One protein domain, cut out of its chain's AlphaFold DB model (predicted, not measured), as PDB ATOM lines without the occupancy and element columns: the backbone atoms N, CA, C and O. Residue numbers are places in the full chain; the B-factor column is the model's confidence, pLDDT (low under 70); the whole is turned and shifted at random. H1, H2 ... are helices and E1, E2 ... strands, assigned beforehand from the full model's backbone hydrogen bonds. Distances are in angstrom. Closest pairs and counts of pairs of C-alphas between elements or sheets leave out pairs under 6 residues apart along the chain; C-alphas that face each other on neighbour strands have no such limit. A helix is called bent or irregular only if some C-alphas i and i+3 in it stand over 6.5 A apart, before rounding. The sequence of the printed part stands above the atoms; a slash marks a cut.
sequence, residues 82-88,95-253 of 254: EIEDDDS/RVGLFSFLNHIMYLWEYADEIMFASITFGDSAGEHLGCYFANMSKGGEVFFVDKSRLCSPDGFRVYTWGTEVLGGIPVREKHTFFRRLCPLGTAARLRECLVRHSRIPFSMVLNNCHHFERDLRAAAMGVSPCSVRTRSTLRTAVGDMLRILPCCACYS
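AT A GLANCE: This is residues 82 to 88 and 95 to 253 of the 254 residues of an uncharacterized protein of Vitrella brassicaformis (strain CCMP3155) (UniProt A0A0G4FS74). A five-stranded antiparallel sheet has three helices, H1, H2 and H3, side by side over one face and no named helix over the other. Beyond H3, off the sheet, two short helices, H4 and H5, make a corner. The printed part has 166 residues, with elements in the order H1 E1 E2 E3 E4 E5 H2 H3 H4 H5; the sheet's order is E4 E3 E2 E1 E5. The class is mixed, and the whole is compact, with a radius of gyration of the C-alphas of 15.1 A and spans of 41 by 36 by 30 A.

HOW THE PARTS SIT: Residues 82 to 83 pair antiparallel with residues 95 to 96, and these with residues 159 to 160 of E4, residues 158 to 161. E1, residues 115 to 122, E2, residues 129 to 136, E3, residues 142 to 147, and E4 form a meander, each strand the antiparallel neighbour of the one before. N 118 and O 133 of E1 and E2 are 2.9 A apart, N 146 and O 132 of E3 and E2 2.8 A, and N 160 and O 145 of E4 and E3 2.8 A, within hydrogen-bond range. E5, residues 177 to 182, is the antiparallel neighbour of E1, with N 119 and O 179 at 2.8 A. H1, residues 98 to 108, H2, residues 187 to 198, and H3, residues 210 to 222, are on the same face, making two layers, helices on one face of a sheet. H3 runs along the strands over E2 and E1, at a height over the sheet of 8.6 A; the C-alphas of Leu 130 and Cys 210, the closest of E2 and H3, are 5.3 A apart. H2 and H3, a helical hairpin, touch at a shallow tilt of 24 degrees, opposite ways, closest at C-alphas 191 and 220, 5.2 A. H2 touches H1 with residues 192 to 196 alone, closest at C-alphas 196 and 102, 6.8 A. H4, residues 235 to 244, and H5, residues 247 to 253, touch only at the corner, closest at C-alphas 244 and 253, 5.4 A. Every O i to N i+4 pair is within hydrogen-bond range in H1, H2, H3 and H4; in H5, which is irregular, with C-alphas 248 and 251 at 7.6 A, 0 of 3 are, beside 3 of 4 O i to N i+3 pairs.

IN THESE COORDINATES: H1 begins at C-alpha 98 (-46.233, -20.953, -34.815) and is 15.3 A long. E1 measures 22.2 A, E2 23.9 A, E3 17.0 A, H2 16.2 A and H3 18.0 A. H5 ends at C-alpha 253 (-36.212, -6.277, -45.198).

THE WHOLE: The C-alphas farthest apart, of Glu 165 and Pro 247, are 44.8 A apart. Residues 89 to 94 are not printed; C-alphas 88 and 95 are 7.4 A apart across the cut. The links E4 to E5, H2 to H3 and H3 to H4 are long. The pLDDT is under 70 in 34 residues, among them 123 to 127, 150 to 155 and 163 to 177.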
ATOM      1  N   GLU A  82     -51.780 -28.435 -32.412       89.06
ATOM      2  CA  GLU A  82     -53.015 -27.945 -33.015       89.06
ATOM      3  C   GLU A  82     -53.638 -26.871 -32.106       89.06
ATOM      4  O   GLU A  82     -53.645 -26.997 -30.879       89.06
ATOM      5  N   ILE A  83     -54.107 -25.786 -32.715       85.44
ATOM      6  CA  ILE A  83     -54.843 -24.707 -32.058       85.44
ATOM      7  C   ILE A  83     -56.263 -24.759 -32.609       85.44
ATOM      8  O   ILE A  83     -56.444 -24.747 -33.826       85.44
ATOM      9  N   GLU A  84     -57.254 -24.805 -31.722       74.88
ATOM     10  CA  GLU A  84     -58.650 -24.632 -32.121       74.88
ATOM     11  C   GLU A  84     -58.848 -23.200 -32.629       74.88
ATOM     12  O   GLU A  84     -58.522 -22.232 -31.939       74.88
ATOM     13  N   ASP A  85     -59.328 -23.075 -33.863       67.56
ATOM     14  CA  ASP A  85     -59.559 -21.800 -34.531       67.56
ATOM     15  C   ASP A  85     -60.905 -21.857 -35.248       67.56
ATOM     16  O   ASP A  85     -61.119 -22.738 -36.081       67.56
ATOM     17  N   ASP A  86     -61.793 -20.914 -34.935       59.16
ATOM     18  CA  ASP A  86     -63.139 -20.837 -35.524       59.16
ATOM     19  C   ASP A  86     -63.108 -20.443 -37.019       59.16
ATOM     20  O   ASP A  86     -64.109 -20.564 -37.722       59.16
ATOM     21  N   ASP A  87     -61.947 -19.992 -37.510       58.00
ATOM     22  CA  ASP A  87     -61.708 -19.504 -38.874       58.00
ATOM     23  C   ASP A  87     -61.196 -20.591 -39.856       58.00
ATOM     24  O   ASP A  87     -60.728 -20.242 -40.947       58.00
ATOM     25  N   SER A  88     -61.241 -21.895 -39.524       53.78
ATOM     26  CA  SER A  88     -60.813 -22.962 -40.455       53.78
ATOM     27  C   SER A  88     -61.684 -22.951 -41.719       53.78
ATOM     28  O   SER A  88     -62.856 -23.335 -41.683       53.78
ATOM     29  N   ARG A  95     -55.204 -25.534 -37.806       87.06
ATOM     30  CA  ARG A  95     -54.282 -24.472 -37.398       87.06
ATOM     31  C   ARG A  95     -53.244 -25.019 -36.427       87.06
ATOM     32  O   ARG A  95     -53.562 -25.767 -35.508       87.06
ATOM     33  N   VAL A  96     -51.995 -24.615 -36.621       89.38
ATOM     34  CA  VAL A  96     -50.858 -25.043 -35.803       89.38
ATOM     35  C   VAL A  96     -50.219 -23.837 -35.130       89.38
ATOM     36  O   VAL A  96     -50.070 -22.767 -35.726       89.38
ATOM     37  N   GLY A  97     -49.793 -24.012 -33.881       90.31
ATOM     38  CA  GLY A  97     -49.020 -23.006 -33.166       90.31
ATOM     39  C   GLY A  97     -47.691 -22.706 -33.852       90.31
ATOM     40  O   GLY A  97     -46.883 -23.604 -34.090       90.31
ATOM     41  N   LEU A  98     -47.429 -21.421 -34.108       91.44
ATOM     42  CA  LEU A  98     -46.233 -20.953 -34.815       91.44
ATOM     43  C   LEU A  98     -44.931 -21.472 -34.183       91.44
ATOM     44  O   LEU A  98     -44.035 -21.925 -34.890       91.44
ATOM     45  N   PHE A  99     -44.828 -21.450 -32.853       92.31
ATOM     46  CA  PHE A  99     -43.645 -21.953 -32.150       92.31
ATOM     47  C   PHE A  99     -43.442 -23.463 -32.343       92.31
ATOM     48  O   PHE A  99     -42.325 -23.909 -32.611       92.31
ATOM     49  N   SER A 100     -44.520 -24.244 -32.245       93.44
ATOM     50  CA  SER A 100     -44.479 -25.691 -32.465       93.44
ATOM     51  C   SER A 100     -44.080 -26.021 -33.909       93.44
ATOM     52  O   SER A 100     -43.166 -26.818 -34.115       93.44
ATOM     53  N   PHE A 101     -44.654 -25.322 -34.893       93.75
ATOM     54  CA  PHE A 101     -44.262 -25.435 -36.299       93.75
ATOM     55  C   PHE A 101     -42.773 -25.145 -36.522       93.75
ATOM     56  O   PHE A 101     -42.080 -25.927 -37.170       93.75
ATOM     57  N   LEU A 102     -42.251 -24.043 -35.968       94.62
ATOM     58  CA  LEU A 102     -40.840 -23.689 -36.139       94.62
ATOM     59  C   LEU A 102     -39.912 -24.750 -35.541       94.62
ATOM     60  O   LEU A 102     -38.949 -25.141 -36.194       94.62
ATOM     61  N   ASN A 103     -40.208 -25.260 -34.342       94.81
ATOM     62  CA  ASN A 103     -39.419 -26.342 -33.743       94.81
ATOM     63  C   ASN A 103     -39.462 -27.617 -34.587       94.81
ATOM     64  O   ASN A 103     -38.436 -28.277 -34.758       94.81
ATOM     65  N   HIS A 104     -40.629 -27.931 -35.150       93.06
ATOM     66  CA  HIS A 104     -40.818 -29.080 -36.021       93.06
ATOM     67  C   HIS A 104     -39.927 -28.997 -37.269       93.06
ATOM     68  O   HIS A 104     -39.118 -29.893 -37.511       93.06
ATOM     69  N   ILE A 105     -39.982 -27.893 -38.026       93.12
ATOM     70  CA  ILE A 105     -39.155 -27.735 -39.236       93.12
ATOM     71  C   ILE A 105     -37.662 -27.556 -38.920       93.12
ATOM     72  O   ILE A 105     -36.816 -27.911 -39.735       93.12
ATOM     73  N   MET A 106     -37.307 -27.021 -37.745       93.00
ATOM     74  CA  MET A 106     -35.912 -26.913 -37.295       93.00
ATOM     75  C   MET A 106     -35.271 -28.272 -37.053       93.00
ATOM     76  O   MET A 106     -34.093 -28.435 -37.365       93.00
ATOM     77  N   TYR A 107     -36.039 -29.230 -36.540       91.69
ATOM     78  CA  TYR A 107     -35.587 -30.606 -36.391       91.69
ATOM     79  C   TYR A 107     -35.607 -31.363 -37.725       91.69
ATOM     80  O   TYR A 107     -34.635 -32.032 -38.070       91.69
ATOM     81  N   LEU A 108     -36.711 -31.261 -38.472       89.31
ATOM     82  CA  LEU A 108     -36.978 -32.164 -39.589       89.31
ATOM     83  C   LEU A 108     -36.298 -31.749 -40.900       89.31
ATOM     84  O   LEU A 108     -35.876 -32.625 -41.651       89.31
ATOM     85  N   TRP A 109     -36.224 -30.447 -41.202       90.94
ATOM     86  CA  TRP A 109     -35.716 -29.981 -42.494       90.94
ATOM     87  C   TRP A 109     -34.190 -29.923 -42.501       90.94
ATOM     88  O   TRP A 109     -33.566 -29.150 -41.766       90.94
ATOM     89  N   GLU A 110     -33.587 -30.695 -43.392       90.06
ATOM     90  CA  GLU A 110     -32.146 -30.730 -43.618       90.06
ATOM     91  C   GLU A 110     -31.743 -29.821 -44.787       90.06
ATOM     92  O   GLU A 110     -32.541 -29.489 -45.660       90.06
ATOM     93  N   TYR A 111     -30.469 -29.422 -44.842       86.94
ATOM     94  CA  TYR A 111     -29.951 -28.565 -45.921       86.94
ATOM     95  C   TYR A 111     -30.209 -29.145 -47.324       86.94
ATOM     96  O   TYR A 111     -30.476 -28.402 -48.269       86.94
ATOM     97  N   ALA A 112     -30.127 -30.470 -47.448       86.94
ATOM     98  CA  ALA A 112     -30.278 -31.187 -48.708       86.94
ATOM     99  C   ALA A 112     -31.729 -31.597 -49.024       86.94
ATOM    100  O   ALA A 112     -31.940 -32.309 -50.003       86.94
ATOM    101  N   ASP A 113     -32.710 -31.191 -48.213       89.94
ATOM    102  CA  ASP A 113     -34.098 -31.592 -48.430       89.94
ATOM    103  C   ASP A 113     -34.716 -30.931 -49.663       89.94
ATOM    104  O   ASP A 113     -34.533 -29.741 -49.941       89.94
ATOM    105  N   GLU A 114     -35.508 -31.722 -50.380       90.12
ATOM    106  CA  GLU A 114     -36.273 -31.290 -51.533       90.12
ATOM    107  C   GLU A 114     -37.604 -30.698 -51.067       90.12
ATOM    108  O   GLU A 114     -38.544 -31.409 -50.708       90.12
ATOM    109  N   ILE A 115     -37.692 -29.370 -51.076       91.38
ATOM    110  CA  ILE A 115     -38.913 -28.655 -50.700       91.38
ATOM    111  C   ILE A 115     -39.684 -28.271 -51.962       91.38
ATOM    112  O   ILE A 115     -39.179 -27.548 -52.820       91.38
ATOM    113  N   MET A 116     -40.930 -28.714 -52.081       90.56
ATOM    114  CA  MET A 116     -41.884 -28.138 -53.023       90.56
ATOM    115  C   MET A 116     -42.437 -26.852 -52.411       90.56
ATOM    116  O   MET A 116     -42.968 -26.885 -51.308       90.56
ATOM    117  N   PHE A 117     -42.341 -25.735 -53.123       91.69
ATOM    118  CA  PHE A 117     -42.907 -24.448 -52.726       91.69
ATOM    119  C   PHE A 117     -43.998 -24.036 -53.709       91.69
ATOM    120  O   PHE A 117     -43.822 -24.195 -54.923       91.69
ATOM    121  N   ALA A 118     -45.091 -23.455 -53.221       89.50
ATOM    122  CA  ALA A 118     -46.054 -22.770 -54.070       89.50
ATOM    123  C   ALA A 118     -46.584 -21.485 -53.435       89.50
ATOM    124  O   ALA A 118     -46.722 -21.401 -52.221       89.50
ATOM    125  N   SER A 119     -46.925 -20.514 -54.278       88.94
ATOM    126  CA  SER A 119     -47.628 -19.294 -53.889       88.94
ATOM    127  C   SER A 119     -49.064 -19.363 -54.381       88.94
ATOM    128  O   SER A 119     -49.311 -19.641 -55.562       88.94
ATOM    129  N   ILE A 120     -49.995 -19.038 -53.494       85.88
ATOM    130  CA  ILE A 120     -51.426 -18.977 -53.778       85.88
ATOM    131  C   ILE A 120     -51.964 -17.576 -53.475       85.88
ATOM    132  O   ILE A 120     -51.484 -16.862 -52.591       85.88
ATOM    133  N   THR A 121     -52.972 -17.186 -54.243       80.88
ATOM    134  CA  THR A 121     -53.802 -16.014 -53.994       80.88
ATOM    135  C   THR A 121     -55.191 -16.424 -53.517       80.88
ATOM    136  O   THR A 121     -55.788 -17.316 -54.099       80.88
ATOM    137  N   PHE A 122     -55.750 -15.762 -52.514       75.62
ATOM    138  CA  PHE A 122     -57.111 -16.021 -52.039       75.62
ATOM    139  C   PHE A 122     -57.858 -14.706 -51.805       75.62
ATOM    140  O   PHE A 122     -57.253 -13.669 -51.532       75.62
ATOM    141  N   GLY A 123     -59.184 -14.750 -51.948       65.94
ATOM    142  CA  GLY A 123     -60.056 -13.575 -51.913       65.94
ATOM    143  C   GLY A 123     -60.217 -12.867 -53.265       65.94
ATOM    144  O   GLY A 123     -59.458 -13.089 -54.209       65.94
ATOM    145  N   ASP A 124     -61.234 -12.009 -53.349       57.38
ATOM    146  CA  ASP A 124     -61.594 -11.280 -54.570       57.38
ATOM    147  C   ASP A 124     -60.707 -10.049 -54.810       57.38
ATOM    148  O   ASP A 124     -60.012  -9.573 -53.913       57.38
ATOM    149  N   SER A 125     -60.778  -9.460 -56.008       52.84
ATOM    150  CA  SER A 125     -59.958  -8.318 -56.467       52.84
ATOM    151  C   SER A 125     -59.939  -7.081 -55.549       52.84
ATOM    152  O   SER A 125     -59.031  -6.261 -55.656       52.84
ATOM    153  N   ALA A 126     -60.901  -6.932 -54.633       44.84
ATOM    154  CA  ALA A 126     -60.932  -5.849 -53.641       44.84
ATOM    155  C   ALA A 126     -60.213  -6.188 -52.314       44.84
ATOM    156  O   ALA A 126     -60.022  -5.312 -51.469       44.84
ATOM    157  N   GLY A 127     -59.811  -7.446 -52.116       57.84
ATOM    158  CA  GLY A 127     -59.286  -7.980 -50.862       57.84
ATOM    159  C   GLY A 127     -58.297  -9.130 -51.044       57.84
ATOM    160  O   GLY A 127     -58.183  -9.939 -50.125       57.84
ATOM    161  N   GLU A 128     -57.600  -9.167 -52.183       74.00
ATOM    162  CA  GLU A 128     -56.596 -10.169 -52.540       74.00
ATOM    163  C   GLU A 128     -55.589 -10.379 -51.394       74.00
ATOM    164  O   GLU A 128     -55.023  -9.429 -50.842       74.00
ATOM    165  N   HIS A 129     -55.394 -11.634 -51.005       82.12
ATOM    166  CA  HIS A 129     -54.479 -12.062 -49.956       82.12
ATOM    167  C   HIS A 129     -53.557 -13.160 -50.491       82.12
ATOM    168  O   HIS A 129     -53.892 -13.860 -51.447       82.12
ATOM    169  N   LEU A 130     -52.355 -13.255 -49.927       86.81
ATOM    170  CA  LEU A 130     -51.299 -14.141 -50.406       86.81
ATOM    171  C   LEU A 130     -50.798 -15.039 -49.285       86.81
ATOM    172  O   LEU A 130     -50.556 -14.592 -48.160       86.81
ATOM    173  N   GLY A 131     -50.569 -16.293 -49.649       89.25
ATOM    174  CA  GLY A 131     -50.033 -17.331 -48.784       89.25
ATOM    175  C   GLY A 131     -49.128 -18.266 -49.568       89.25
ATOM    176  O   GLY A 131     -49.010 -18.175 -50.796       89.25
ATOM    177  N   CYS A 132     -48.437 -19.127 -48.838       91.38
ATOM    178  CA  CYS A 132     -47.444 -20.032 -49.388       91.38
ATOM    179  C   CYS A 132     -47.676 -21.446 -48.869       91.38
ATOM    180  O   CYS A 132     -47.881 -21.642 -47.674       91.38
ATOM    181  N   TYR A 133     -47.557 -22.418 -49.761       90.31
ATOM    182  CA  TYR A 133     -47.471 -23.826 -49.417       90.31
ATOM    183  C   TYR A 133     -46.024 -24.298 -49.455       90.31
ATOM    184  O   TYR A 133     -45.257 -23.925 -50.348       90.31
ATOM    185  N   PHE A 134     -45.689 -25.203 -48.544       90.19
ATOM    186  CA  PHE A 134     -44.448 -25.964 -48.566       90.19
ATOM    187  C   PHE A 134     -44.760 -27.435 -48.375       90.19
ATOM    188  O   PHE A 134     -45.583 -27.779 -47.532       90.19
ATOM    189  N   ALA A 135     -44.063 -28.294 -49.108       89.44
ATOM    190  CA  ALA A 135     -44.066 -29.723 -48.848       89.44
ATOM    191  C   ALA A 135     -42.639 -30.263 -48.856       89.44
ATOM    192  O   ALA A 135     -41.918 -30.076 -49.837       89.44
ATOM    193  N   ASN A 136     -42.225 -30.931 -47.779       88.94
ATOM    194  CA  ASN A 136     -40.915 -31.580 -47.734       88.94
ATOM    195  C   ASN A 136     -40.994 -32.953 -48.411       88.94
ATOM    196  O   ASN A 136     -41.379 -33.947 -47.793       88.94
ATOM    197  N   MET A 137     -40.633 -33.006 -49.692       85.94
ATOM    198  CA  MET A 137     -40.715 -34.209 -50.522       85.94
ATOM    199  C   MET A 137     -39.740 -35.295 -50.051       85.94
ATOM    200  O   MET A 137     -40.064 -36.477 -50.147       85.94
ATOM    201  N   SER A 138     -38.609 -34.908 -49.449       86.12
ATOM    202  CA  SER A 138     -37.639 -35.839 -48.852       86.12
ATOM    203  C   SER A 138     -38.165 -36.560 -47.607       86.12
ATOM    204  O   SER A 138     -37.631 -37.605 -47.236       86.12
ATOM    205  N   LYS A 139     -39.195 -36.017 -46.945       84.44
ATOM    206  CA  LYS A 139     -39.723 -36.503 -45.656       84.44
ATOM    207  C   LYS A 139     -41.193 -36.936 -45.739       84.44
ATOM    208  O   LYS A 139     -41.937 -36.851 -44.766       84.44
ATOM    209  N   GLY A 140     -41.620 -37.408 -46.911       77.75
ATOM    210  CA  GLY A 140     -42.973 -37.939 -47.129       77.75
ATOM    211  C   GLY A 140     -44.004 -36.908 -47.594       77.75
ATOM    212  O   GLY A 140     -45.175 -37.244 -47.733       77.75
ATOM    213  N   GLY A 141     -43.587 -35.674 -47.885       77.25
ATOM    214  CA  GLY A 141     -44.439 -34.665 -48.512       77.25
ATOM    215  C   GLY A 141     -45.433 -34.004 -47.566       77.25
ATOM    216  O   GLY A 141     -46.488 -33.592 -48.031       77.25
ATOM    217  N   GLU A 142     -45.110 -33.903 -46.273       82.06
ATOM    218  CA  GLU A 142     -45.925 -33.165 -45.303       82.06
ATOM    219  C   GLU A 142     -46.123 -31.718 -45.750       82.06
ATOM    220  O   GLU A 142     -45.145 -31.021 -46.037       82.06
ATOM    221  N   VAL A 143     -47.388 -31.299 -45.834       86.12
ATOM    222  CA  VAL A 143     -47.785 -30.014 -46.405       86.12
ATOM    223  C   VAL A 143     -48.131 -29.025 -45.300       86.12
ATOM    224  O   VAL A 143     -48.944 -29.303 -44.414       86.12
ATOM    225  N   PHE A 144     -47.547 -27.839 -45.412       90.06
ATOM    226  CA  PHE A 144     -47.869 -26.684 -44.592       90.06
ATOM    227  C   PHE A 144     -48.322 -25.538 -45.475       90.06
ATOM    228  O   PHE A 144     -47.719 -25.284 -46.519       90.06
ATOM    229  N   PHE A 145     -49.326 -24.815 -45.010       90.06
ATOM    230  CA  PHE A 145     -49.728 -23.531 -45.550       90.06
ATOM    231  C   PHE A 145     -49.399 -22.436 -44.544       90.06
ATOM    232  O   PHE A 145     -49.617 -22.592 -43.342       90.06
ATOM    233  N   VAL A 146     -48.842 -21.330 -45.024       91.75
ATOM    234  CA  VAL A 146     -48.552 -20.161 -44.197       91.75
ATOM    235  C   VAL A 146     -49.070 -18.903 -44.851       91.75
ATOM    236  O   VAL A 146     -48.938 -18.703 -46.063       91.75
ATOM    237  N   ASP A 147     -49.571 -17.992 -44.032       89.38
ATOM    238  CA  ASP A 147     -50.004 -16.695 -44.509       89.38
ATOM    239  C   ASP A 147     -49.751 -15.578 -43.498       89.38
ATOM    240  O   ASP A 147     -49.635 -15.767 -42.283       89.38
ATOM    241  N   LYS A 148     -49.639 -14.359 -44.027       87.62
ATOM    242  CA  LYS A 148     -49.512 -13.158 -43.204       87.62
ATOM    243  C   LYS A 148     -50.909 -12.621 -42.897       87.62
ATOM    244  O   LYS A 148     -51.416 -11.791 -43.649       87.62
ATOM    245  N   SER A 149     -51.543 -13.120 -41.840       70.19
ATOM    246  CA  SER A 149     -52.898 -12.687 -41.477       70.19
ATOM    247  C   SER A 149     -53.003 -11.195 -41.168       70.19
ATOM    248  O   SER A 149     -52.035 -10.546 -40.762       70.19
ATOM    249  N   ARG A 150     -54.214 -10.664 -41.365       64.44
ATOM    250  CA  ARG A 150     -54.594  -9.266 -41.142       64.44
ATOM    251  C   ARG A 150     -54.601  -8.911 -39.648       64.44
ATOM    252  O   ARG A 150     -54.458  -9.768 -38.784       64.44
ATOM    253  N   LEU A 151     -54.707  -7.599 -39.402       53.19
ATOM    254  CA  LEU A 151     -54.761  -6.907 -38.106       53.19
ATOM    255  C   LEU A 151     -55.208  -7.811 -36.941       53.19
ATOM    256  O   LEU A 151     -56.303  -8.357 -36.994       53.19
ATOM    257  N   CYS A 152     -54.370  -7.875 -35.897       47.56
ATOM    258  CA  CYS A 152     -54.593  -8.520 -34.590       47.56
ATOM    259  C   CYS A 152     -53.987  -9.913 -34.353       47.56
ATOM    260  O   CYS A 152     -54.133 -10.413 -33.242       47.56
ATOM    261  N   SER A 153     -53.232 -10.511 -35.284       58.94
ATOM    262  CA  SER A 153     -52.371 -11.643 -34.898       58.94
ATOM    263  C   SER A 153     -51.088 -11.119 -34.228       58.94
ATOM    264  O   SER A 153     -50.332 -10.391 -34.882       58.94
ATOM    265  N   PRO A 154     -50.838 -11.420 -32.935       60.66
ATOM    266  CA  PRO A 154     -49.554 -11.110 -32.303       60.66
ATOM    267  C   PRO A 154     -48.426 -11.962 -32.899       60.66
ATOM    268  O   PRO A 154     -47.264 -11.554 -32.890       60.66
ATOM    269  N   ASP A 155     -48.786 -13.122 -33.445       66.06
ATOM    270  CA  ASP A 155     -47.878 -14.043 -34.101       66.06
ATOM    271  C   ASP A 155     -47.504 -13.506 -35.481       66.06
ATOM    272  O   ASP A 155     -48.346 -13.009 -36.232       66.06
ATOM    273  N   GLY A 156     -46.220 -13.595 -35.839       82.94
ATOM    274  CA  GLY A 156     -45.738 -13.060 -37.107       82.94
ATOM    275  C   GLY A 156     -46.550 -13.562 -38.306       82.94
ATOM    276  O   GLY A 156     -46.885 -12.767 -39.177       82.94
ATOM    277  N   PHE A 157     -46.877 -14.848 -38.382       89.81
ATOM    278  CA  PHE A 157     -47.700 -15.432 -39.449       89.81
ATOM    279  C   PHE A 157     -48.477 -16.638 -38.916       89.81
ATOM    280  O   PHE A 157     -48.111 -17.199 -37.882       89.81
ATOM    281  N   ARG A 158     -49.538 -17.041 -39.621       89.00
ATOM    282  CA  ARG A 158     -50.311 -18.241 -39.278       89.00
ATOM    283  C   ARG A 158     -49.791 -19.444 -40.040       89.00
ATOM    284  O   ARG A 158     -49.222 -19.298 -41.122       89.00
ATOM    285  N   VAL A 159     -50.002 -20.616 -39.456       90.62
ATOM    286  CA  VAL A 159     -49.596 -21.900 -40.016       90.62
ATOM    287  C   VAL A 159     -50.775 -22.846 -39.963       90.62
ATOM    288  O   VAL A 159     -51.431 -22.968 -38.928       90.62
ATOM    289  N   TYR A 160     -50.983 -23.544 -41.064       88.06
ATOM    290  CA  TYR A 160     -52.003 -24.553 -41.213       88.06
ATOM    291  C   TYR A 160     -51.402 -25.829 -41.801       88.06
ATOM    292  O   TYR A 160     -50.408 -25.794 -42.534       88.06
ATOM    293  N   THR A 161     -51.983 -26.970 -41.451       86.50
ATOM    294  CA  THR A 161     -51.597 -28.288 -41.953       86.50
ATOM    295  C   THR A 161     -52.835 -29.137 -42.212       86.50
ATOM    296  O   THR A 161     -53.850 -28.978 -41.545       86.50
ATOM    297  N   TRP A 162     -52.729 -30.085 -43.139       77.38
ATOM    298  CA  TRP A 162     -53.747 -31.115 -43.386       77.38
ATOM    299  C   TRP A 162     -53.371 -32.447 -42.716       77.38
ATOM    300  O   TRP A 162     -53.846 -33.518 -43.092       77.38
ATOM    301  N   GLY A 163     -52.459 -32.396 -41.739       65.56
ATOM    302  CA  GLY A 163     -51.939 -33.568 -41.049       65.56
ATOM    303  C   GLY A 163     -51.109 -34.473 -41.962       65.56
ATOM    304  O   GLY A 163     -50.504 -34.045 -42.947       65.56
ATOM    305  N   THR A 164     -51.055 -35.757 -41.613       60.91
ATOM    306  CA  THR A 164     -50.290 -36.768 -42.355       60.91
ATOM    307  C   THR A 164     -51.081 -37.410 -43.495       60.91
ATOM    308  O   THR A 164     -50.526 -38.239 -44.207       60.91
ATOM    309  N   GLU A 165     -52.352 -37.043 -43.673       56.38
ATOM    310  CA  GLU A 165     -53.279 -37.714 -44.593       56.38
ATOM    311  C   GLU A 165     -53.059 -37.301 -46.054       56.38
ATOM    312  O   GLU A 165     -53.257 -38.098 -46.973       56.38
ATOM    313  N   VAL A 166     -52.560 -36.084 -46.284       57.56
ATOM    314  CA  VAL A 166     -52.228 -35.572 -47.621       57.56
ATOM    315  C   VAL A 166     -50.750 -35.839 -47.920       57.56
ATOM    316  O   VAL A 166     -49.919 -34.933 -47.969       57.56
ATOM    317  N   LEU A 167     -50.397 -37.113 -48.109       53.25
ATOM    318  CA  LEU A 167     -49.087 -37.502 -48.645       53.25
ATOM    319  C   LEU A 167     -49.104 -37.326 -50.168       53.25
ATOM    320  O   LEU A 167     -49.961 -37.877 -50.855       53.25
ATOM    321  N   GLY A 168     -48.154 -36.564 -50.714       54.03
ATOM    322  CA  GLY A 168     -48.057 -36.331 -52.167       54.03
ATOM    323  C   GLY A 168     -47.831 -34.877 -52.581       54.03
ATOM    324  O   GLY A 168     -47.672 -34.595 -53.770       54.03
ATOM    325  N   GLY A 169     -47.756 -33.962 -51.612       61.94
ATOM    326  CA  GLY A 169     -47.402 -32.563 -51.832       61.94
ATOM    327  C   GLY A 169     -48.599 -31.649 -52.096       61.94
ATOM    328  O   GLY A 169     -49.746 -31.980 -51.819       61.94
ATOM    329  N   ILE A 170     -48.307 -30.456 -52.614       66.94
ATOM    330  CA  ILE A 170     -49.254 -29.332 -52.683       66.94
ATOM    331  C   ILE A 170     -50.469 -29.688 -53.568       66.94
ATOM    332  O   ILE A 170     -50.254 -30.053 -54.742       66.94
ATOM    333  N   PRO A 171     -51.715 -29.562 -53.058       61.19
ATOM    334  CA  PRO A 171     -52.933 -29.895 -53.790       61.19
ATOM    335  C   PRO A 171     -52.969 -29.244 -55.178       61.19
ATOM    336  O   PRO A 171     -52.832 -28.038 -55.340       61.19
ATOM    337  N   VAL A 172     -53.160 -30.053 -56.225       54.50
ATOM    338  CA  VAL A 172     -53.197 -29.572 -57.625       54.50
ATOM    339  C   VAL A 172     -54.474 -28.768 -57.923       54.50
ATOM    340  O   VAL A 172     -54.540 -28.042 -58.910       54.50
ATOM    341  N   ARG A 173     -55.506 -28.895 -57.078       51.47
ATOM    342  CA  ARG A 173     -56.856 -28.363 -57.325       51.47
ATOM    343  C   ARG A 173     -57.028 -26.879 -57.009       51.47
ATOM    344  O   ARG A 173     -58.067 -26.316 -57.353       51.47
ATOM    345  N   GLU A 174     -56.034 -26.229 -56.420       58.91
ATOM    346  CA  GLU A 174     -56.105 -24.801 -56.147       58.91
ATOM    347  C   GLU A 174     -55.901 -23.993 -57.426       58.91
ATOM    348  O   GLU A 174     -54.782 -23.698 -57.850       58.91
ATOM    349  N   LYS A 175     -57.022 -23.580 -58.026       56.66
ATOM    350  CA  LYS A 175     -57.081 -22.715 -59.217       56.66
ATOM    351  C   LYS A 175     -56.324 -21.389 -59.056       56.66
ATOM    352  O   LYS A 175     -56.116 -20.690 -60.043       56.66
ATOM    353  N   HIS A 176     -55.917 -21.049 -57.835       61.06
ATOM    354  CA  HIS A 176     -55.283 -19.786 -57.491       61.06
ATOM    355  C   HIS A 176     -53.773 -19.885 -57.220       61.06
ATOM    356  O   HIS A 176     -53.148 -18.878 -56.875       61.06
ATOM    357  N   THR A 177     -53.163 -21.064 -57.402       65.69
ATOM    358  CA  THR A 177     -51.699 -21.200 -57.381       65.69
ATOM    359  C   THR A 177     -51.099 -20.550 -58.632       65.69
ATOM    360  O   THR A 177     -51.395 -20.959 -59.752       65.69
ATOM    361  N   PHE A 178     -50.222 -19.557 -58.463       72.62
ATOM    362  CA  PHE A 178     -49.583 -18.843 -59.586       72.62
ATOM    363  C   PHE A 178     -48.061 -19.024 -59.647       72.62
ATOM    364  O   PHE A 178     -47.420 -18.611 -60.614       72.62
ATOM    365  N   PHE A 179     -47.467 -19.635 -58.625       80.25
ATOM    366  CA  PHE A 179     -46.071 -20.049 -58.617       80.25
ATOM    367  C   PHE A 179     -45.984 -21.410 -57.939       80.25
ATOM    368  O   PHE A 179     -46.534 -21.577 -56.860       80.25
ATOM    369  N   ARG A 180     -45.306 -22.380 -58.554       84.81
ATOM    370  CA  ARG A 180     -45.045 -23.698 -57.966       84.81
ATOM    371  C   ARG A 180     -43.708 -24.210 -58.466       84.81
ATOM    372  O   ARG A 180     -43.450 -24.163 -59.669       84.81
ATOM    373  N   ARG A 181     -42.856 -24.685 -57.560       84.06
ATOM    374  CA  ARG A 181     -41.510 -25.137 -57.911       84.06
ATOM    375  C   ARG A 181     -40.932 -26.095 -56.873       84.06
ATOM    376  O   ARG A 181     -41.061 -25.862 -55.676       84.06
ATOM    377  N   LEU A 182     -40.215 -27.112 -57.352       88.38
ATOM    378  CA  LEU A 182     -39.256 -27.848 -56.531       88.38
ATOM    379  C   LEU A 182     -38.015 -26.975 -56.318       88.38
ATOM    380  O   LEU A 182     -37.386 -26.537 -57.291       88.38
ATOM    381  N   CYS A 183     -37.712 -26.660 -55.065       90.44
ATOM    382  CA  CYS A 183     -36.661 -25.714 -54.732       90.44
ATOM    383  C   CYS A 183     -35.263 -26.310 -55.005       90.44
ATOM    384  O   CYS A 183     -35.076 -27.518 -54.857       90.44
ATOM    385  N   PRO A 184     -34.275 -25.490 -55.416       89.75
ATOM    386  CA  PRO A 184     -32.888 -25.930 -55.564       89.75
ATOM    387  C   PRO A 184     -32.281 -26.483 -54.264       89.75
ATOM    388  O   PRO A 184     -32.723 -26.159 -53.166       89.75
ATOM    389  N   LEU A 185     -31.196 -27.252 -54.376       87.25
ATOM    390  CA  LEU A 185     -30.459 -27.748 -53.212       87.25
ATOM    391  C   LEU A 185     -30.006 -26.592 -52.296       87.25
ATOM    392  O   LEU A 185     -29.514 -25.569 -52.776       87.25
ATOM    393  N   GLY A 186     -30.141 -26.759 -50.978       84.19
ATOM    394  CA  GLY A 186     -29.712 -25.773 -49.979       84.19
ATOM    395  C   GLY A 186     -30.743 -24.697 -49.632       84.19
ATOM    396  O   GLY A 186     -30.562 -23.958 -48.663       84.19
ATOM    397  N   THR A 187     -31.858 -24.595 -50.362       89.19
ATOM    398  CA  THR A 187     -32.889 -23.587 -50.060       89.19
ATOM    399  C   THR A 187     -33.756 -23.946 -48.863       89.19
ATOM    400  O   THR A 187     -34.373 -23.048 -48.301       89.19
ATOM    401  N   ALA A 188     -33.793 -25.212 -48.431       90.62
ATOM    402  CA  ALA A 188     -34.522 -25.634 -47.233       90.62
ATOM    403  C   ALA A 188     -34.066 -24.851 -45.987       90.62
ATOM    404  O   ALA A 188     -34.889 -24.298 -45.257       90.62
ATOM    405  N   ALA A 189     -32.747 -24.703 -45.805       89.94
ATOM    406  CA  ALA A 189     -32.172 -23.910 -44.720       89.94
ATOM    407  C   ALA A 189     -32.548 -22.421 -44.830       89.94
ATOM    408  O   ALA A 189     -32.952 -21.813 -43.842       89.94
ATOM    409  N   ARG A 190     -32.501 -21.852 -46.042       91.31
ATOM    410  CA  ARG A 190     -32.857 -20.444 -46.293       91.31
ATOM    411  C   ARG A 190     -34.337 -20.156 -46.063       91.31
ATOM    412  O   ARG A 190     -34.685 -19.125 -45.498       91.31
ATOM    413  N   LEU A 191     -35.211 -21.059 -46.500       93.12
ATOM    414  CA  LEU A 191     -36.650 -20.981 -46.258       93.12
ATOM    415  C   LEU A 191     -36.940 -20.993 -44.762       93.12
ATOM    416  O   LEU A 191     -37.681 -20.147 -44.267       93.12
ATOM    417  N   ARG A 192     -36.297 -21.906 -44.035       93.19
ATOM    418  CA  ARG A 192     -36.411 -22.013 -42.585       93.19
ATOM    419  C   ARG A 192     -35.945 -20.748 -41.869       93.19
ATOM    420  O   ARG A 192     -36.673 -20.234 -41.027       93.19
ATOM    421  N   GLU A 193     -34.785 -20.205 -42.226       92.50
ATOM    422  CA  GLU A 193     -34.299 -18.924 -41.691       92.50
ATOM    423  C   GLU A 193     -35.276 -17.780 -41.983       92.50
ATOM    424  O   GLU A 193     -35.590 -16.983 -41.097       92.50
ATOM    425  N   CYS A 194     -35.825 -17.734 -43.200       93.31
ATOM    426  CA  CYS A 194     -36.811 -16.734 -43.592       93.31
ATOM    427  C   CYS A 194     -38.105 -16.843 -42.763       93.31
ATOM    428  O   CYS A 194     -38.630 -15.824 -42.311       93.31
ATOM    429  N   LEU A 195     -38.594 -18.059 -42.501       94.25
ATOM    430  CA  LEU A 195     -39.748 -18.311 -41.630       94.25
ATOM    431  C   LEU A 195     -39.450 -17.908 -40.177       94.25
ATOM    432  O   LEU A 195     -40.217 -17.156 -39.577       94.25
ATOM    433  N   VAL A 196     -38.310 -18.323 -39.618       93.12
ATOM    434  CA  VAL A 196     -37.890 -17.943 -38.255       93.12
ATOM    435  C   VAL A 196     -37.782 -16.429 -38.107       93.12
ATOM    436  O   VAL A 196     -38.145 -15.881 -37.070       93.12
ATOM    437  N   ARG A 197     -37.315 -15.728 -39.137       90.69
ATOM    438  CA  ARG A 197     -37.279 -14.270 -39.138       90.69
ATOM    439  C   ARG A 197     -38.685 -13.678 -39.128       90.69
ATOM    440  O   ARG A 197     -38.999 -12.856 -38.270       90.69
ATOM    441  N   HIS A 198     -39.546 -14.089 -40.060       91.69
ATOM    442  CA  HIS A 198     -40.887 -13.519 -40.188       91.69
ATOM    443  C   HIS A 198     -41.804 -13.800 -38.999       91.69
ATOM    444  O   HIS A 198     -42.782 -13.066 -38.839       91.69
ATOM    445  N   SER A 199     -41.491 -14.792 -38.159       90.75
ATOM    446  CA  SER A 199     -42.224 -15.052 -36.913       90.75
ATOM    447  C   SER A 199     -42.106 -13.905 -35.909       90.75
ATOM    448  O   SER A 199     -43.009 -13.701 -35.105       90.75
ATOM    449  N   ARG A 200     -41.027 -13.116 -35.998       87.69
ATOM    450  CA  ARG A 200     -40.736 -11.978 -35.113       87.69
ATOM    451  C   ARG A 200     -41.207 -10.640 -35.666       87.69
ATOM    452  O   ARG A 200     -41.130  -9.629 -34.976       87.69
ATOM    453  N   ILE A 201     -41.636 -10.610 -36.926       86.69
ATOM    454  CA  ILE A 201     -42.006  -9.374 -37.606       86.69
ATOM    455  C   ILE A 201     -43.534  -9.302 -37.656       86.69
ATOM    456  O   ILE A 201     -44.132 -10.059 -38.427       86.69
ATOM    457  N   PRO A 202     -44.186  -8.400 -36.903       85.00
ATOM    458  CA  PRO A 202     -45.639  -8.284 -36.922       85.00
ATOM    459  C   PRO A 202     -46.140  -7.792 -38.282       85.00
ATOM    460  O   PRO A 202     -45.387  -7.224 -39.088       85.00
ATOM    461  N   PHE A 203     -47.424  -8.011 -38.551       86.06
ATOM    462  CA  PHE A 203     -48.062  -7.481 -39.750       86.06
ATOM    463  C   PHE A 203     -47.995  -5.948 -39.770       86.06
ATOM    464  O   PHE A 203     -48.324  -5.269 -38.799       86.06
ATOM    465  N   SER A 204     -47.613  -5.398 -40.918       85.50
ATOM    466  CA  SER A 204     -47.748  -3.980 -41.226       85.50
ATOM    467  C   SER A 204     -48.301  -3.841 -42.631       85.50
ATOM    468  O   SER A 204     -47.720  -4.344 -43.592       85.50
ATOM    469  N   MET A 205     -49.398  -3.099 -42.760       84.75
ATOM    470  CA  MET A 205     -50.066  -2.863 -44.040       84.75
ATOM    471  C   MET A 205     -49.115  -2.283 -45.102       84.75
ATOM    472  O   MET A 205     -49.278  -2.558 -46.292       84.75
ATOM    473  N   VAL A 206     -48.112  -1.516 -44.658       84.81
ATOM    474  CA  VAL A 206     -47.097  -0.894 -45.512       84.81
ATOM    475  C   VAL A 206     -45.775  -1.650 -45.449       84.81
ATOM    476  O   VAL A 206     -45.276  -2.046 -46.487       84.81
ATOM    477  N   LEU A 207     -45.201  -1.900 -44.269       86.19
ATOM    478  CA  LEU A 207     -43.817  -2.390 -44.167       86.19
ATOM    479  C   LEU A 207     -43.679  -3.915 -44.268       86.19
ATOM    480  O   LEU A 207     -42.593  -4.403 -44.558       86.19
ATOM    481  N   ASN A 208     -44.740  -4.683 -44.003       86.69
ATOM    482  CA  ASN A 208     -44.665  -6.143 -43.905       86.69
ATOM    483  C   ASN A 208     -46.057  -6.777 -43.996       86.69
ATOM    484  O   ASN A 208     -46.660  -7.168 -42.995       86.69
ATOM    485  N   ASN A 209     -46.572  -6.825 -45.218       87.38
ATOM    486  CA  ASN A 209     -47.882  -7.374 -45.541       87.38
ATOM    487  C   ASN A 209     -47.715  -8.736 -46.235       87.38
ATOM    488  O   ASN A 209     -46.596  -9.216 -46.431       87.38
ATOM    489  N   CYS A 210     -48.821  -9.361 -46.627       88.94
ATOM    490  CA  CYS A 210     -48.815 -10.664 -47.291       88.94
ATOM    491  C   CYS A 210     -48.012 -10.704 -48.601       88.94
ATOM    492  O   CYS A 210     -47.362 -11.707 -48.873       88.94
ATOM    493  N   HIS A 211     -47.948  -9.603 -49.356       89.12
ATOM    494  CA  HIS A 211     -47.126  -9.506 -50.568       89.12
ATOM    495  C   HIS A 211     -45.625  -9.498 -50.257       89.12
ATOM    496  O   HIS A 211     -44.843 -10.140 -50.952       89.12
ATOM    497  N   HIS A 212     -45.217  -8.779 -49.209       90.25
ATOM    498  CA  HIS A 212     -43.832  -8.778 -48.739       90.25
ATOM    499  C   HIS A 212     -43.408 -10.158 -48.230       90.25
ATOM    500  O   HIS A 212     -42.338 -10.639 -48.589       90.25
ATOM    501  N   PHE A 213     -44.267 -10.787 -47.431       91.69
ATOM    502  CA  PHE A 213     -44.040 -12.117 -46.878       91.69
ATOM    503  C   PHE A 213     -43.908 -13.185 -47.971       91.69
ATOM    504  O   PHE A 213     -42.921 -13.916 -47.997       91.69
ATOM    505  N   GLU A 214     -44.854 -13.224 -48.916       92.88
ATOM    506  CA  GLU A 214     -44.817 -14.139 -50.063       92.88
ATOM    507  C   GLU A 214     -43.539 -13.961 -50.882       92.88
ATOM    508  O   GLU A 214     -42.871 -14.944 -51.202       92.88
ATOM    509  N   ARG A 215     -43.162 -12.714 -51.194       91.50
ATOM    510  CA  ARG A 215     -41.958 -12.446 -51.983       91.50
ATOM    511  C   ARG A 215     -40.708 -12.960 -51.290       91.50
ATOM    512  O   ARG A 215     -39.881 -13.588 -51.944       91.50
ATOM    513  N   ASP A 216     -40.543 -12.644 -50.012       93.12
ATOM    514  CA  ASP A 216     -39.345 -13.007 -49.260       93.12
ATOM    515  C   ASP A 216     -39.202 -14.538 -49.184       93.12
ATOM    516  O   ASP A 216     -38.124 -15.076 -49.443       93.12
ATOM    517  N   LEU A 217     -40.311 -15.249 -48.944       94.44
ATOM    518  CA  LEU A 217     -40.347 -16.711 -48.960       94.44
ATOM    519  C   LEU A 217     -40.055 -17.282 -50.347       94.44
ATOM    520  O   LEU A 217     -39.222 -18.176 -50.474       94.44
ATOM    521  N   ARG A 218     -40.664 -16.738 -51.403       92.75
ATOM    522  CA  ARG A 218     -40.402 -17.160 -52.784       92.75
ATOM    523  C   ARG A 218     -38.951 -16.907 -53.191       92.75
ATOM    524  O   ARG A 218     -38.353 -17.749 -53.854       92.75
ATOM    525  N   ALA A 219     -38.352 -15.798 -52.764       92.44
ATOM    526  CA  ALA A 219     -36.938 -15.511 -52.989       92.44
ATOM    527  C   ALA A 219     -36.027 -16.517 -52.280       92.44
ATOM    528  O   ALA A 219     -35.084 -17.023 -52.893       92.44
ATOM    529  N   ALA A 220     -36.347 -16.871 -51.031       93.50
ATOM    530  CA  ALA A 220     -35.653 -17.924 -50.299       93.50
ATOM    531  C   ALA A 220     -35.795 -19.293 -50.993       93.50
ATOM    532  O   ALA A 220     -34.786 -19.972 -51.186       93.50
ATOM    533  N   ALA A 221     -36.996 -19.646 -51.464       91.81
ATOM    534  CA  ALA A 221     -37.270 -20.868 -52.231       91.81
ATOM    535  C   ALA A 221     -36.531 -20.911 -53.580       91.81
ATOM    536  O   ALA A 221     -36.139 -21.972 -54.054       91.81
ATOM    537  N   MET A 222     -36.329 -19.756 -54.216       90.56
ATOM    538  CA  MET A 222     -35.595 -19.633 -55.478       90.56
ATOM    539  C   MET A 222     -34.079 -19.530 -55.295       90.56
ATOM    540  O   MET A 222     -33.347 -19.585 -56.281       90.56
ATOM    541  N   GLY A 223     -33.596 -19.354 -54.068       88.88
ATOM    542  CA  GLY A 223     -32.179 -19.157 -53.808       88.88
ATOM    543  C   GLY A 223     -31.650 -17.780 -54.239       88.88
ATOM    544  O   GLY A 223     -30.444 -17.625 -54.420       88.88
ATOM    545  N   VAL A 224     -32.495 -16.753 -54.345       90.06
ATOM    546  CA  VAL A 224     -32.108 -15.404 -54.812       90.06
ATOM    547  C   VAL A 224     -32.364 -14.334 -53.748       90.06
ATOM    548  O   VAL A 224     -32.876 -14.634 -52.671       90.06
ATOM    549  N   SER A 225     -31.968 -13.089 -54.019       86.06
ATOM    550  CA  SER A 225     -32.303 -11.952 -53.156       86.06
ATOM    551  C   SER A 225     -33.776 -11.544 -53.329       86.06
ATOM    552  O   SER A 225     -34.264 -11.571 -54.464       86.06
ATOM    553  N   PRO A 226     -34.487 -11.105 -52.268       83.62
ATOM    554  CA  PRO A 226     -35.862 -10.611 -52.378       83.62
ATOM    555  C   PRO A 226     -36.040  -9.498 -53.413       83.62
ATOM    556  O   PRO A 226     -37.036  -9.491 -54.131       83.62
ATOM    557  N   CYS A 227     -35.057  -8.604 -53.573       79.75
ATOM    558  CA  CYS A 227     -35.119  -7.528 -54.570       79.75
ATOM    559  C   CYS A 227     -35.088  -8.028 -56.026       79.75
ATOM    560  O   CYS A 227     -35.453  -7.289 -56.936       79.75
ATOM    561  N   SER A 228     -34.671  -9.278 -56.255       83.69
ATOM    562  CA  SER A 228     -34.659  -9.920 -57.575       83.69
ATOM    563  C   SER A 228     -35.986 -10.609 -57.919       83.69
ATOM    564  O   SER A 228     -36.156 -11.072 -59.047       83.69
ATOM    565  N   VAL A 229     -36.929 -10.696 -56.974       84.06
ATOM    566  CA  VAL A 229     -38.231 -11.345 -57.174       84.06
ATOM    567  C   VAL A 229     -39.315 -10.293 -57.355       84.06
ATOM    568  O   VAL A 229     -39.557  -9.450 -56.493       84.06
ATOM    569  N   ARG A 230     -40.021 -10.364 -58.486       76.94
ATOM    570  CA  ARG A 230     -41.138  -9.462 -58.776       76.94
ATOM    571  C   ARG A 230     -42.342  -9.800 -57.890       76.94
ATOM    572  O   ARG A 230     -42.932 -10.878 -58.009       76.94
ATOM    573  N   THR A 231     -42.745  -8.865 -57.035       67.06
ATOM    574  CA  THR A 231     -43.990  -8.975 -56.260       67.06
ATOM    575  C   THR A 231     -45.214  -8.760 -57.152       67.06
ATOM    576  O   THR A 231     -45.161  -7.964 -58.095       67.06
ATOM    577  N   ARG A 232     -46.359  -9.379 -56.819       70.06
ATOM    578  CA  ARG A 232     -47.663  -8.812 -57.209       70.06
ATOM    579  C   ARG A 232     -47.775  -7.455 -56.518       70.06
ATOM    580  O   ARG A 232     -47.852  -7.398 -55.294       70.06
ATOM    581  N   SER A 233     -47.612  -6.376 -57.275       64.81
ATOM    582  CA  SER A 233     -47.391  -5.050 -56.701       64.81
ATOM    583  C   SER A 233     -48.720  -4.350 -56.451       64.81
ATOM    584  O   SER A 233     -49.487  -4.114 -57.381       64.81
ATOM    585  N   THR A 234     -48.971  -3.999 -55.193       73.88
ATOM    586  CA  THR A 234     -49.936  -2.959 -54.834       73.88
ATOM    587  C   THR A 234     -49.169  -1.674 -54.530       73.88
ATOM    588  O   THR A 234     -47.993  -1.727 -54.162       73.88
ATOM    589  N   LEU A 235     -49.830  -0.515 -54.611       79.88
ATOM    590  CA  LEU A 235     -49.226   0.769 -54.224       79.88
ATOM    591  C   LEU A 235     -48.590   0.703 -52.822       79.88
ATOM    592  O   LEU A 235     -47.492   1.206 -52.606       79.88
ATOM    593  N   ARG A 236     -49.254   0.020 -51.882       80.25
ATOM    594  CA  ARG A 236     -48.784  -0.147 -50.498       80.25
ATOM    595  C   ARG A 236     -47.509  -0.982 -50.414       80.25
ATOM    596  O   ARG A 236     -46.615  -0.641 -49.649       80.25
ATOM    597  N   THR A 237     -47.409  -2.041 -51.215       83.00
ATOM    598  CA  THR A 237     -46.202  -2.871 -51.320       83.00
ATOM    599  C   THR A 237     -45.033  -2.079 -51.902       83.00
ATOM    600  O   THR A 237     -43.948  -2.098 -51.340       83.00
ATOM    601  N   ALA A 238     -45.257  -1.303 -52.968       83.62
ATOM    602  CA  ALA A 238     -44.202  -0.486 -53.572       83.62
ATOM    603  C   ALA A 238     -43.655   0.585 -52.607       83.62
ATOM    604  O   ALA A 238     -42.444   0.771 -52.506       83.62
ATOM    605  N   VAL A 239     -44.538   1.258 -51.859       85.69
ATOM    606  CA  VAL A 239     -44.127   2.207 -50.810       85.69
ATOM    607  C   VAL A 239     -43.363   1.489 -49.696       85.69
ATOM    608  O   VAL A 239     -42.318   1.967 -49.258       85.69
ATOM    609  N   GLY A 240     -43.849   0.323 -49.266       85.12
ATOM    610  CA  GLY A 240     -43.170  -0.525 -48.289       85.12
ATOM    611  C   GLY A 240     -41.752  -0.893 -48.704       85.12
ATOM    612  O   GLY A 240     -40.834  -0.765 -47.901       85.12
ATOM    613  N   ASP A 241     -41.552  -1.272 -49.963       86.00
ATOM    614  CA  ASP A 241     -40.237  -1.615 -50.504       86.00
ATOM    615  C   ASP A 241     -39.242  -0.462 -50.411       86.00
ATOM    616  O   ASP A 241     -38.106  -0.675 -49.992       86.00
ATOM    617  N   MET A 242     -39.667   0.765 -50.723       84.94
ATOM    618  CA  MET A 242     -38.808   1.943 -50.564       84.94
ATOM    619  C   MET A 242     -38.443   2.187 -49.098       84.94
ATOM    620  O   MET A 242     -37.290   2.476 -48.784       84.94
ATOM    621  N   LEU A 243     -39.410   2.045 -48.187       85.75
ATOM    622  CA  LEU A 243     -39.193   2.287 -46.761       85.75
ATOM    623  C   LEU A 243     -38.316   1.215 -46.114       85.75
ATOM    624  O   LEU A 243     -37.485   1.544 -45.276       85.75
ATOM    625  N   ARG A 244     -38.450  -0.053 -46.511       81.56
ATOM    626  CA  ARG A 244     -37.660  -1.172 -45.975       81.56
ATOM    627  C   ARG A 244     -36.158  -1.056 -46.285       81.56
ATOM    628  O   ARG A 244     -35.363  -1.667 -45.588       81.56
ATOM    629  N   ILE A 245     -35.762  -0.252 -47.277       81.19
ATOM    630  CA  ILE A 245     -34.348   0.063 -47.568       81.19
ATOM    631  C   ILE A 245     -33.747   0.978 -46.485       81.19
ATOM    632  O   ILE A 245     -32.533   0.996 -46.283       81.19
ATOM    633  N   LEU A 246     -34.580   1.745 -45.774       82.88
ATOM    634  CA  LEU A 246     -34.112   2.657 -44.738       82.88
ATOM    635  C   LEU A 246     -33.606   1.871 -43.516       82.88
ATOM    636  O   LEU A 246     -34.284   0.941 -43.069       82.88
ATOM    637  N   PRO A 247     -32.479   2.271 -42.893       75.88
ATOM    638  CA  PRO A 247     -31.908   1.560 -41.745       75.88
ATOM    639  C   PRO A 247     -32.884   1.355 -40.578       75.88
ATOM    640  O   PRO A 247     -32.881   0.304 -39.945       75.88
ATOM    641  N   CYS A 248     -33.771   2.323 -40.324       78.50
ATOM    642  CA  CYS A 248     -34.793   2.236 -39.273       78.50
ATOM    643  C   CYS A 248     -35.870   1.171 -39.538       78.50
ATOM    644  O   CYS A 248     -36.598   0.791 -38.623       78.50
ATOM    645  N   CYS A 249     -35.981   0.693 -40.776       76.25
ATOM    646  CA  CYS A 249     -36.946  -0.311 -41.211       76.25
ATOM    647  C   CYS A 249     -36.267  -1.610 -41.677       76.25
ATOM    648  O   CYS A 249     -36.956  -2.520 -42.138       76.25
ATOM    649  N   ALA A 250     -34.944  -1.735 -41.523       71.50
ATOM    650  CA  ALA A 250     -34.173  -2.875 -42.020       71.50
ATOM    651  C   ALA A 250     -34.558  -4.212 -41.356       71.50
ATOM    652  O   ALA A 250     -34.420  -5.277 -41.961       71.50
ATOM    653  N   CYS A 251     -35.108  -4.173 -40.136       71.19
ATOM    654  CA  CYS A 251     -35.668  -5.354 -39.470       71.19
ATOM    655  C   CYS A 251     -36.853  -5.968 -40.233       71.19
ATOM    656  O   CYS A 251     -37.191  -7.127 -40.005       71.19
ATOM    657  N   TYR A 252     -37.453  -5.218 -41.162       66.62
ATOM    658  CA  TYR A 252     -38.504  -5.699 -42.041       66.62
ATOM    659  C   TYR A 252     -37.953  -6.259 -43.361       66.62
ATOM    660  O   TYR A 252     -38.636  -7.099 -43.925       66.62
ATOM    661  N   SER A 253     -36.780  -5.857 -43.883       58.12
ATOM    662  CA  SER A 253     -36.212  -6.277 -45.198       58.12
ATOM    663  C   SER A 253     -35.253  -7.461 -45.200       58.12
ATOM    664  O   SER A 253     -35.157  -8.121 -46.231       58.12
TER     665      SER A 253